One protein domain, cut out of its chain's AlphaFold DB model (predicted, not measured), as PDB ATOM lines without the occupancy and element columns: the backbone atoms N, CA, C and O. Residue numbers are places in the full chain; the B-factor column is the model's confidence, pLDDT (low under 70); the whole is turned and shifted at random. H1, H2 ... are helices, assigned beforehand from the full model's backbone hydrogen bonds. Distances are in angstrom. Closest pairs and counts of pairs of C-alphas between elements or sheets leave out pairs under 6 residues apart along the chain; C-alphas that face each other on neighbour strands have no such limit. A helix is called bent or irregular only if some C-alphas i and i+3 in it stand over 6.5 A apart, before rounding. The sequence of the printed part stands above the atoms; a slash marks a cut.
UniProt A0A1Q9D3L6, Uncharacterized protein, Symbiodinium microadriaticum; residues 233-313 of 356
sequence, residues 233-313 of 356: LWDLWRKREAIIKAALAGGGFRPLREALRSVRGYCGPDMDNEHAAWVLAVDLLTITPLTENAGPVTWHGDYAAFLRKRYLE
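Overview. This is residues 233 to 313 of the 356 residues of an uncharacterized protein of Symbiodinium microadriaticum (UniProt A0A1Q9D3L6). Three helices, H1, H2 and H3, fold back on one another through two successive helical hairpins, their centres making a triangle; the fourth, H4, hangs more loosely beside H3 at the end of a long link. H1 and H4 lie at opposite ends of the longest axis. The printed part has 81 residues with four named helices, H1 to H4 in chain order, and no named strand: all helix. It is compact, with a radius of gyration of the C-alphas of 12.3 A and spans of 35 by 28 by 16 A.

Arrangement. H3, residues 271 to 286, touches H2, residues 253 to 261, with C-alphas of Ala 281 and Arg 257 closest at 6.0 A; this hairpin runs opposite ways at a steep tilt of 44 degrees. H2 also forms a hairpin with H1, residues 233 to 248: they touch, closest at the C-alphas of Leu 256 and Ala 246, 5.1 A, at a shallow tilt of 23 degrees, opposite ways. H1 and H3 are close but not clearly touching, with C-alphas of Ala 247 and Leu 285 closest at 7.3 A. H4, residues 301 to 313, is likewise close to H3 but not clearly touching, with C-alphas of Tyr 303 and Trp 278 closest at 7.1 A, at a shallow tilt of 29 degrees, opposite ways. H2 and H4 are near each other; H1 and H4 are apart. Every O i to N i+4 pair is within hydrogen-bond range in H2, H3 and H4, and 10 of 12 are in H1.

Along the chain. H3 is 22.2 A long, H1 20.5 A, H4 18.1 A and H2 12.3 A. H1 begins at C-alpha 233 (135.418, 104.863, 103.460) and has a kink of 62 degrees near residue 240; it is irregular, with C-alphas 238 and 241 7.8 A apart. H4 ends at C-alpha 313 (153.241, 82.495, 105.596).

Size, cuts and confidence. The C-alphas of Glu 241 and Leu 312, the two farthest apart, are 35.5 A apart. The printed part has no cut. The link H3 to H4 is long, residues 287 to 300. Confidence is low, under 70, at residues 251, 289, 291 to 308 and 310 to 311.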
ATOM      1  N   LEU A 233     135.133 103.433 103.294       90.75
ATOM      2  CA  LEU A 233     135.418 104.863 103.460       90.75
ATOM      3  C   LEU A 233     134.275 105.597 104.170       90.75
ATOM      4  O   LEU A 233     134.519 106.490 104.978       90.75
ATOM      5  N   TRP A 234     133.027 105.204 103.916       91.19
ATOM      6  CA  TRP A 234     131.872 105.807 104.574       91.19
ATOM      7  C   TRP A 234     131.770 105.392 106.045       91.19
ATOM      8  O   TRP A 234     131.524 106.232 106.909       91.19
ATOM      9  N   ASP A 235     131.990 104.113 106.357       93.00
ATOM     10  CA  ASP A 235     132.028 103.647 107.748       93.00
ATOM     11  C   ASP A 235     133.226 104.238 108.511       93.00
ATOM     12  O   ASP A 235     133.084 104.634 109.668       93.00
ATOM     13  N   LEU A 236     134.376 104.388 107.842       94.25
ATOM     14  CA  LEU A 236     135.555 105.069 108.381       94.25
ATOM     15  C   LEU A 236     135.219 106.512 108.742       94.25
ATOM     16  O   LEU A 236     135.489 106.951 109.857       94.25
ATOM     17  N   TRP A 237     134.565 107.228 107.827       93.75
ATOM     18  CA  TRP A 237     134.147 108.599 108.057       93.75
ATOM     19  C   TRP A 237     133.174 108.722 109.234       93.75
ATOM     20  O   TRP A 237     133.348 109.604 110.074       93.75
ATOM     21  N   ARG A 238     132.187 107.824 109.366       93.75
ATOM     22  CA  ARG A 238     131.267 107.823 110.521       93.75
ATOM     23  C   ARG A 238     131.992 107.588 111.849       93.75
ATOM     24  O   ARG A 238     131.586 108.142 112.864       93.75
ATOM     25  N   LYS A 239     133.055 106.781 111.844       95.38
ATOM     26  CA  LYS A 239     133.842 106.416 113.036       95.38
ATOM     27  C   LYS A 239     135.083 107.288 113.243       95.38
ATOM     28  O   LYS A 239     135.836 107.052 114.188       95.38
ATOM     29  N   ARG A 240     135.283 108.314 112.407       94.19
ATOM     30  CA  ARG A 240     136.494 109.151 112.395       94.19
ATOM     31  C   ARG A 240     136.828 109.739 113.758       94.19
ATOM     32  O   ARG A 240     137.983 109.707 114.151       94.19
ATOM     33  N   GLU A 241     135.837 110.206 114.514       91.94
ATOM     34  CA  GLU A 241     136.078 110.815 115.825       91.94
ATOM     35  C   GLU A 241     136.698 109.832 116.819       91.94
ATOM     36  O   GLU A 241     137.604 110.203 117.559       91.94
ATOM     37  N   ALA A 242     136.246 108.576 116.826       93.00
ATOM     38  CA  ALA A 242     136.801 107.547 117.700       93.00
ATOM     39  C   ALA A 242     138.250 107.210 117.315       93.00
ATOM     40  O   ALA A 242     139.100 107.048 118.187       93.00
ATOM     41  N   ILE A 243     138.539 107.159 116.013       93.81
ATOM     42  CA  ILE A 243     139.875 106.878 115.470       93.81
ATOM     43  C   ILE A 243     140.835 108.031 115.778       93.81
ATOM     44  O   ILE A 243     141.936 107.802 116.268       93.81
ATOM     45  N   ILE A 244     140.397 109.271 115.549       90.88
ATOM     46  CA  ILE A 244     141.165 110.485 115.840       90.88
ATOM     47  C   ILE A 244     141.458 110.568 117.341       90.88
ATOM     48  O   ILE A 244     142.608 110.758 117.724       90.88
ATOM     49  N   LYS A 245     140.459 110.333 118.203       89.12
ATOM     50  CA  LYS A 245     140.662 110.268 119.659       89.12
ATOM     51  C   LYS A 245     141.663 109.178 120.049       89.12
ATOM     52  O   LYS A 245     142.520 109.432 120.886       89.12
ATOM     53  N   ALA A 246     141.590 107.995 119.437       89.88
ATOM     54  CA  ALA A 246     142.531 106.909 119.705       89.88
ATOM     55  C   ALA A 246     143.970 107.251 119.281       89.88
ATOM     56  O   ALA A 246     144.903 106.908 120.003       89.88
ATOM     57  N   ALA A 247     144.149 107.947 118.152       85.50
ATOM     58  CA  ALA A 247     145.457 108.433 117.715       85.50
ATOM     59  C   ALA A 247     146.025 109.477 118.695       85.50
ATOM     60  O   ALA A 247     147.163 109.357 119.142       85.50
ATOM     61  N   LEU A 248     145.201 110.449 119.094       82.44
ATOM     62  CA  LEU A 248     145.611 111.572 119.941       82.44
ATOM     63  C   LEU A 248     145.828 111.205 121.409       82.44
ATOM     64  O   LEU A 248     146.563 111.894 122.105       82.44
ATOM     65  N   ALA A 249     145.216 110.122 121.891       81.06
ATOM     66  CA  ALA A 249     145.340 109.680 123.280       81.06
ATOM     67  C   ALA A 249     146.756 109.195 123.662       81.06
ATOM     68  O   ALA A 249     146.963 108.762 124.793       81.06
ATOM     69  N   GLY A 250     147.724 109.201 122.736       70.44
ATOM     70  CA  GLY A 250     149.128 108.884 123.026       70.44
ATOM     71  C   GLY A 250     149.411 107.404 123.311       70.44
ATOM     72  O   GLY A 250     150.555 107.027 123.544       70.44
ATOM     73  N   GLY A 251     148.401 106.531 123.235       69.00
ATOM     74  CA  GLY A 251     148.542 105.092 123.487       69.00
ATOM     75  C   GLY A 251     149.243 104.304 122.366       69.00
ATOM     76  O   GLY A 251     149.351 103.080 122.444       69.00
ATOM     77  N   GLY A 252     149.725 104.990 121.326       76.00
ATOM     78  CA  GLY A 252     150.515 104.415 120.242       76.00
ATOM     79  C   GLY A 252     149.707 103.573 119.255       76.00
ATOM     80  O   GLY A 252     148.521 103.795 119.019       76.00
ATOM     81  N   PHE A 253     150.373 102.592 118.644       81.88
ATOM     82  CA  PHE A 253     149.834 101.833 117.513       81.88
ATOM     83  C   PHE A 253     148.600 100.988 117.852       81.88
ATOM     84  O   PHE A 253     147.656 100.896 117.066       81.88
ATOM     85  N   ARG A 254     148.589 100.372 119.034       84.00
ATOM     86  CA  ARG A 254     147.587  99.368 119.400       84.00
ATOM     87  C   ARG A 254     146.171  99.946 119.579       84.00
ATOM     88  O   ARG A 254     145.260  99.427 118.941       84.00
ATOM     89  N   PRO A 255     145.932 101.030 120.344       87.94
ATOM     90  CA  PRO A 255     144.593 101.621 120.450       87.94
ATOM     91  C   PRO A 255     144.039 102.102 119.107       87.94
ATOM     92  O   PRO A 255     142.852 101.930 118.831       87.94
ATOM     93  N   LEU A 256     144.903 102.654 118.250       89.06
ATOM     94  CA  LEU A 256     144.520 103.100 116.914       89.06
ATOM     95  C   LEU A 256     144.093 101.927 116.021       89.06
ATOM     96  O   LEU A 256     143.062 102.001 115.349       89.06
ATOM     97  N   ARG A 257     144.843 100.820 116.052       87.69
ATOM     98  CA  ARG A 257     144.468  99.589 115.348       87.69
ATOM     99  C   ARG A 257     143.118  99.073 115.838       87.69
ATOM    100  O   ARG A 257     142.268  98.725 115.024       87.69
ATOM    101  N   GLU A 258     142.899  99.047 117.144       90.25
ATOM    102  CA  GLU A 258     141.665  98.532 117.733       90.25
ATOM    103  C   GLU A 258     140.460  99.398 117.331       90.25
ATOM    104  O   GLU A 258     139.403  98.862 116.991       90.25
ATOM    105  N   ALA A 259     140.639 100.721 117.252       93.31
ATOM    106  CA  ALA A 259     139.634 101.631 116.708       93.31
ATOM    107  C   ALA A 259     139.353 101.356 115.220       93.31
ATOM    108  O   ALA A 259     138.189 101.235 114.830       93.31
ATOM    109  N   LEU A 260     140.389 101.177 114.392       93.56
ATOM    110  CA  LEU A 260     140.240 100.846 112.968       93.56
ATOM    111  C   LEU A 260     139.577  99.484 112.744       93.56
ATOM    112  O   LEU A 260     138.790  99.337 111.815       93.56
ATOM    113  N   ARG A 261     139.794  98.505 113.629       91.75
ATOM    114  CA  ARG A 261     139.119  97.199 113.554       91.75
ATOM    115  C   ARG A 261     137.608  97.287 113.732       91.75
ATOM    116  O   ARG A 261     136.904  96.366 113.329       91.75
ATOM    117  N   SER A 262     137.098  98.361 114.328       93.12
ATOM    118  CA  SER A 262     135.655  98.583 114.395       93.12
ATOM    119  C   SER A 262     135.066  98.985 113.040       93.12
ATOM    120  O   SER A 262     133.851  98.904 112.869       93.12
ATOM    121  N   VAL A 263     135.891  99.403 112.073       93.81
ATOM    122  CA  VAL A 263     135.477  99.891 110.756       93.81
ATOM    123  C   VAL A 263     135.371  98.741 109.756       93.81
ATOM    124  O   VAL A 263     136.289  97.937 109.578       93.81
ATOM    125  N   ARG A 264     134.247  98.678 109.043       90.62
ATOM    126  CA  ARG A 264     134.011  97.722 107.962       90.62
ATOM    127  C   ARG A 264     135.074  97.888 106.874       90.62
ATOM    128  O   ARG A 264     135.316  98.992 106.397       90.62
ATOM    129  N   GLY A 265     135.686  96.782 106.454       86.56
ATOM    130  CA  GLY A 265     136.765  96.786 105.456       86.56
ATOM    131  C   GLY A 265     138.161  97.075 106.019       86.56
ATOM    132  O   GLY A 265     139.119  97.053 105.260       86.56
ATOM    133  N   TYR A 266     138.286  97.283 107.334       88.88
ATOM    134  CA  TYR A 266     139.559  97.349 108.067       88.88
ATOM    135  C   TYR A 266     139.684  96.208 109.099       88.88
ATOM    136  O   TYR A 266     140.571  96.173 109.952       88.88
ATOM    137  N   CYS A 267     138.764  95.247 109.032       85.38
ATOM    138  CA  CYS A 267     138.760  94.017 109.805       85.38
ATOM    139  C   CYS A 267     138.057  92.906 109.018       85.38
ATOM    140  O   CYS A 267     137.356  93.165 108.035       85.38
ATOM    141  N   GLY A 268     138.225  91.666 109.473       81.88
ATOM    142  CA  GLY A 268     137.537  90.501 108.927       81.88
ATOM    143  C   GLY A 268     138.496  89.363 108.583       81.88
ATOM    144  O   GLY A 268     139.687  89.463 108.868       81.88
ATOM    145  N   PRO A 269     137.976  88.275 107.991       79.06
ATOM    146  CA  PRO A 269     138.787  87.132 107.570       79.06
ATOM    147  C   PRO A 269     139.652  87.434 106.337       79.06
ATOM    148  O   PRO A 269     140.569  86.677 106.031       79.06
ATOM    149  N   ASP A 270     139.355  88.519 105.618       81.75
ATOM    150  CA  ASP A 270     140.133  88.957 104.465       81.75
ATOM    151  C   ASP A 270     141.419  89.662 104.918       81.75
ATOM    152  O   ASP A 270     141.390  90.724 105.548       81.75
ATOM    153  N   MET A 271     142.552  89.061 104.559       78.69
ATOM    154  CA  MET A 271     143.886  89.558 104.879       78.69
ATOM    155  C   MET A 271     144.175  90.930 104.261       78.69
ATOM    156  O   MET A 271     144.964  91.685 104.834       78.69
ATOM    157  N   ASP A 272     143.545  91.283 103.134       81.25
ATOM    158  CA  ASP A 272     143.725  92.600 102.510       81.25
ATOM    159  C   ASP A 272     143.093  93.707 103.370       81.25
ATOM    160  O   ASP A 272     143.678  94.782 103.522       81.25
ATOM    161  N   ASN A 273     141.951  93.428 104.006       85.25
ATOM    162  CA  ASN A 273     141.288  94.366 104.918       85.25
ATOM    163  C   ASN A 273     142.102  94.565 106.202       85.25
ATOM    164  O   ASN A 273     142.262  95.693 106.669       85.25
ATOM    165  N   GLU A 274     142.648  93.483 106.771       82.50
ATOM    166  CA  GLU A 274     143.540  93.603 107.927       82.50
ATOM    167  C   GLU A 274     144.800  94.393 107.551       82.50
ATOM    168  O   GLU A 274     145.177  95.326 108.260       82.50
ATOM    169  N   HIS A 275     145.420  94.091 106.409       82.00
ATOM    170  CA  HIS A 275     146.593  94.817 105.932       82.00
ATOM    171  C   HIS A 275     146.321  96.314 105.728       82.00
ATOM    172  O   HIS A 275     147.131  97.128 106.166       82.00
ATOM    173  N   ALA A 276     145.178  96.683 105.140       85.12
ATOM    174  CA  ALA A 276     144.784  98.081 104.971       85.12
ATOM    175  C   ALA A 276     144.696  98.828 106.314       85.12
ATOM    176  O   ALA A 276     145.102  99.985 106.399       85.12
ATOM    177  N   ALA A 277     144.225  98.162 107.375       87.56
ATOM    178  CA  ALA A 277     144.186  98.736 108.721       87.56
ATOM    179  C   ALA A 277     145.578  98.944 109.307       87.56
ATOM    180  O   ALA A 277     145.835  99.987 109.904       87.56
ATOM    181  N   TRP A 278     146.482  97.982 109.114       85.62
ATOM    182  CA  TRP A 278     147.868  98.115 109.555       85.62
ATOM    183  C   TRP A 278     148.575  99.274 108.863       85.62
ATOM    184  O   TRP A 278     149.181 100.097 109.541       85.62
ATOM    185  N   VAL A 279     148.481  99.349 107.536       84.44
ATOM    186  CA  VAL A 279     149.145 100.396 106.754       84.44
ATOM    187  C   VAL A 279     148.594 101.770 107.127       84.44
ATOM    188  O   VAL A 279     149.372 102.654 107.469       84.44
ATOM    189  N   LEU A 280     147.266 101.925 107.184       89.44
ATOM    190  CA  LEU A 280     146.651 103.192 107.580       89.44
ATOM    191  C   LEU A 280     147.034 103.592 109.012       89.44
ATOM    192  O   LEU A 280     147.336 104.754 109.254       89.44
ATOM    193  N   ALA A 281     147.055 102.650 109.961       88.50
ATOM    194  CA  ALA A 281     147.483 102.932 111.329       88.50
ATOM    195  C   ALA A 281     148.943 103.397 111.383       88.50
ATOM    196  O   ALA A 281     149.235 104.391 112.038       88.50
ATOM    197  N   VAL A 282     149.855 102.710 110.688       84.06
ATOM    198  CA  VAL A 282     151.269 103.108 110.625       84.06
ATOM    199  C   VAL A 282     151.402 104.508 110.045       84.06
ATOM    200  O   VAL A 282     152.091 105.342 110.624       84.06
ATOM    201  N   ASP A 283     150.728 104.797 108.942       84.12
ATOM    202  CA  ASP A 283     150.850 106.090 108.283       84.12
ATOM    203  C   ASP A 283     150.256 107.215 109.150       84.12
ATOM    204  O   ASP A 283     150.886 108.250 109.365       84.12
ATOM    205  N   LEU A 284     149.116 106.985 109.802       85.69
ATOM    206  CA  LEU A 284     148.575 107.936 110.778       85.69
ATOM    207  C   LEU A 284     149.565 108.257 111.910       85.69
ATOM    208  O   LEU A 284     149.664 109.411 112.310       85.69
ATOM    209  N   LEU A 285     150.329 107.286 112.409       80.94
ATOM    210  CA  LEU A 285     151.314 107.541 113.470       80.94
ATOM    211  C   LEU A 285     152.591 108.201 112.949       80.94
ATOM    212  O   LEU A 285     153.162 109.069 113.601       80.94
ATOM    213  N   THR A 286     153.075 107.737 111.799       73.75
ATOM    214  CA  THR A 286     154.447 108.015 111.358       73.75
ATOM    215  C   THR A 286     154.550 109.210 110.429       73.75
ATOM    216  O   THR A 286     155.602 109.847 110.386       73.75
ATOM    217  N   ILE A 287     153.486 109.515 109.682       72.31
ATOM    218  CA  ILE A 287     153.482 110.622 108.729       72.31
ATOM    219  C   ILE A 287     152.541 111.752 109.173       72.31
ATOM    220  O   ILE A 287     152.840 112.907 108.912       72.31
ATOM    221  N   THR A 288     151.469 111.507 109.932       74.06
ATOM    222  CA  THR A 288     150.576 112.611 110.355       74.06
ATOM    223  C   THR A 288     150.927 113.203 111.730       74.06
ATOM    224  O   THR A 288     151.462 112.500 112.586       74.06
ATOM    225  N   PRO A 289     150.561 114.471 112.012       68.44
ATOM    226  CA  PRO A 289     150.773 115.104 113.319       68.44
ATOM    227  C   PRO A 289     149.759 114.654 114.382       68.44
ATOM    228  O   PRO A 289     149.612 115.305 115.416       68.44
ATOM    229  N   LEU A 290     149.019 113.568 114.132       72.12
ATOM    230  CA  LEU A 290     148.047 113.031 115.081       72.12
ATOM    231  C   LEU A 290     148.707 112.355 116.279       72.12
ATOM    232  O   LEU A 290     148.020 112.118 117.269       72.12
ATOM    233  N   THR A 291     150.008 112.051 116.212       66.69
ATOM    234  CA  THR A 291     150.737 111.482 117.348       66.69
ATOM    235  C   THR A 291     152.039 112.205 117.633       66.69
ATOM    236  O   THR A 291     152.732 112.658 116.728       66.69
ATOM    237  N   GLU A 292     152.375 112.293 118.920       58.03
ATOM    238  CA  GLU A 292     153.621 112.903 119.401       58.03
ATOM    239  C   GLU A 292     154.857 112.062 119.045       58.03
ATOM    240  O   GLU A 292     155.965 112.584 118.947       58.03
ATOM    241  N   ASN A 293     154.660 110.764 118.792       54.47
ATOM    242  CA  ASN A 293     155.704 109.806 118.447       54.47
ATOM    243  C   ASN A 293     155.769 109.584 116.930       54.47
ATOM    244  O   ASN A 293     155.553 108.469 116.453       54.47
ATOM    245  N   ALA A 294     156.095 110.634 116.173       52.03
ATOM    246  CA  ALA A 294     156.465 110.505 114.765       52.03
ATOM    247  C   ALA A 294     157.833 109.799 114.662       52.03
ATOM    248  O   ALA A 294     158.887 110.427 114.588       52.03
ATOM    249  N   GLY A 295     157.827 108.468 114.750       47.56
ATOM    250  CA  GLY A 295     159.006 107.616 114.610       47.56
ATOM    251  C   GLY A 295     158.985 106.838 113.291       47.56
ATOM    252  O   GLY A 295     157.918 106.607 112.725       47.56
ATOM    253  N   PRO A 296     160.136 106.400 112.759       51.22
ATOM    254  CA  PRO A 296     160.162 105.541 111.581       51.22
ATOM    255  C   PRO A 296     159.404 104.224 111.825       51.22
ATOM    256  O   PRO A 296     159.420 103.674 112.920       51.22
ATOM    257  N   VAL A 297     158.792 103.679 110.767       50.66
ATOM    258  CA  VAL A 297     157.977 102.439 110.751       50.66
ATOM    259  C   VAL A 297     158.618 101.258 111.503       50.66
ATOM    260  O   VAL A 297     157.922 100.412 112.065       50.66
ATOM    261  N   THR A 298     159.952 101.201 111.546       44.75
ATOM    262  CA  THR A 298     160.741 100.183 112.254       44.75
ATOM    263  C   THR A 298     160.614 100.233 113.777       44.75
ATOM    264  O   THR A 298     161.012  99.281 114.442       44.75
ATOM    265  N   TRP A 299     160.051 101.304 114.339       48.38
ATOM    266  CA  TRP A 299     159.843 101.474 115.778       48.38
ATOM    267  C   TRP A 299     158.551 100.811 116.275       48.38
ATOM    268  O   TRP A 299     158.371 100.630 117.478       48.38
ATOM    269  N   HIS A 300     157.672 100.367 115.369       57.25
ATOM    270  CA  HIS A 300     156.454  99.640 115.725       57.25
ATOM    271  C   HIS A 300     156.674  98.125 115.631       57.25
ATOM    272  O   HIS A 300     156.411  97.493 114.604       57.25
ATOM    273  N   GLY A 301     157.148  97.534 116.734       59.59
ATOM    274  CA  GLY A 301     157.454  96.100 116.842       59.59
ATOM    275  C   GLY A 301     156.298  95.179 116.427       59.59
ATOM    276  O   GLY A 301     156.535  94.171 115.764       59.59
ATOM    277  N   ASP A 302     155.055  95.570 116.718       63.00
ATOM    278  CA  ASP A 302     153.853  94.816 116.342       63.00
ATOM    279  C   ASP A 302     153.656  94.744 114.820       63.00
ATOM    280  O   ASP A 302     153.322  93.684 114.284       63.00
ATOM    281  N   TYR A 303     153.917  95.840 114.099       59.00
ATOM    282  CA  TYR A 303     153.809  95.861 112.638       59.00
ATOM    283  C   TYR A 303     154.948  95.082 111.987       59.00
ATOM    284  O   TYR A 303     154.722  94.292 111.069       59.00
ATOM    285  N   ALA A 304     156.168  95.220 112.513       61.38
ATOM    286  CA  ALA A 304     157.296  94.407 112.074       61.38
ATOM    287  C   ALA A 304     157.035  92.904 112.300       61.38
ATOM    288  O   ALA A 304     157.344  92.088 111.429       61.38
ATOM    289  N   ALA A 305     156.427  92.527 113.429       68.31
ATOM    290  CA  ALA A 305     156.024  91.151 113.711       68.31
ATOM    291  C   ALA A 305     154.936  90.657 112.741       68.31
ATOM    292  O   ALA A 305     155.043  89.541 112.228       68.31
ATOM    293  N   PHE A 306     153.941  91.493 112.424       68.12
ATOM    294  CA  PHE A 306     152.929  91.197 111.408       68.12
ATOM    295  C   PHE A 306     153.548  90.965 110.018       68.12
ATOM    296  O   PHE A 306     153.277  89.941 109.387       68.12
ATOM    297  N   LEU A 307     154.438  91.854 109.558       67.88
ATOM    298  CA  LEU A 307     155.129  91.705 108.272       67.88
ATOM    299  C   LEU A 307     155.990  90.437 108.225       67.88
ATOM    300  O   LEU A 307     155.972  89.721 107.224       67.88
ATOM    301  N   ARG A 308     156.702  90.120 109.316       69.25
ATOM    302  CA  ARG A 308     157.470  88.871 109.440       69.25
ATOM    303  C   ARG A 308     156.565  87.648 109.356       69.25
ATOM    304  O   ARG A 308     156.878  86.732 108.603       69.25
ATOM    305  N   LYS A 309     155.434  87.641 110.070       73.19
ATOM    306  CA  LYS A 309     154.442  86.558 109.993       73.19
ATOM    307  C   LYS A 309     153.954  86.366 108.554       73.19
ATOM    308  O   LYS A 309     153.978  85.243 108.064       73.19
ATOM    309  N   ARG A 310     153.620  87.451 107.847       68.75
ATOM    310  CA  ARG A 310     153.182  87.407 106.441       68.75
ATOM    311  C   ARG A 310     154.267  86.885 105.503       68.75
ATOM    312  O   ARG A 310     153.984  86.075 104.626       68.75
ATOM    313  N   TYR A 311     155.508  87.333 105.682       69.94
ATOM    314  CA  TYR A 311     156.646  86.827 104.915       69.94
ATOM    315  C   TYR A 311     156.831  85.322 105.137       69.94
ATOM    316  O   TYR A 311     157.012  84.574 104.181       69.94
ATOM    317  N   LEU A 312     156.724  84.862 106.386       72.94
ATOM    318  CA  LEU A 312     156.817  83.444 106.725       72.94
ATOM    319  C   LEU A 312     155.645  82.631 106.168       72.94
ATOM    320  O   LEU A 312     155.876  81.529 105.695       72.94
ATOM    321  N   GLU A 313     154.417  83.152 106.185       74.69
ATOM    322  CA  GLU A 313     153.241  82.495 105.596       74.69
ATOM    323  C   GLU A 313     153.347  82.393 104.073       74.69
ATOM    324  O   GLU A 313     153.107  81.325 103.519       74.69
TER     325      GLU A 313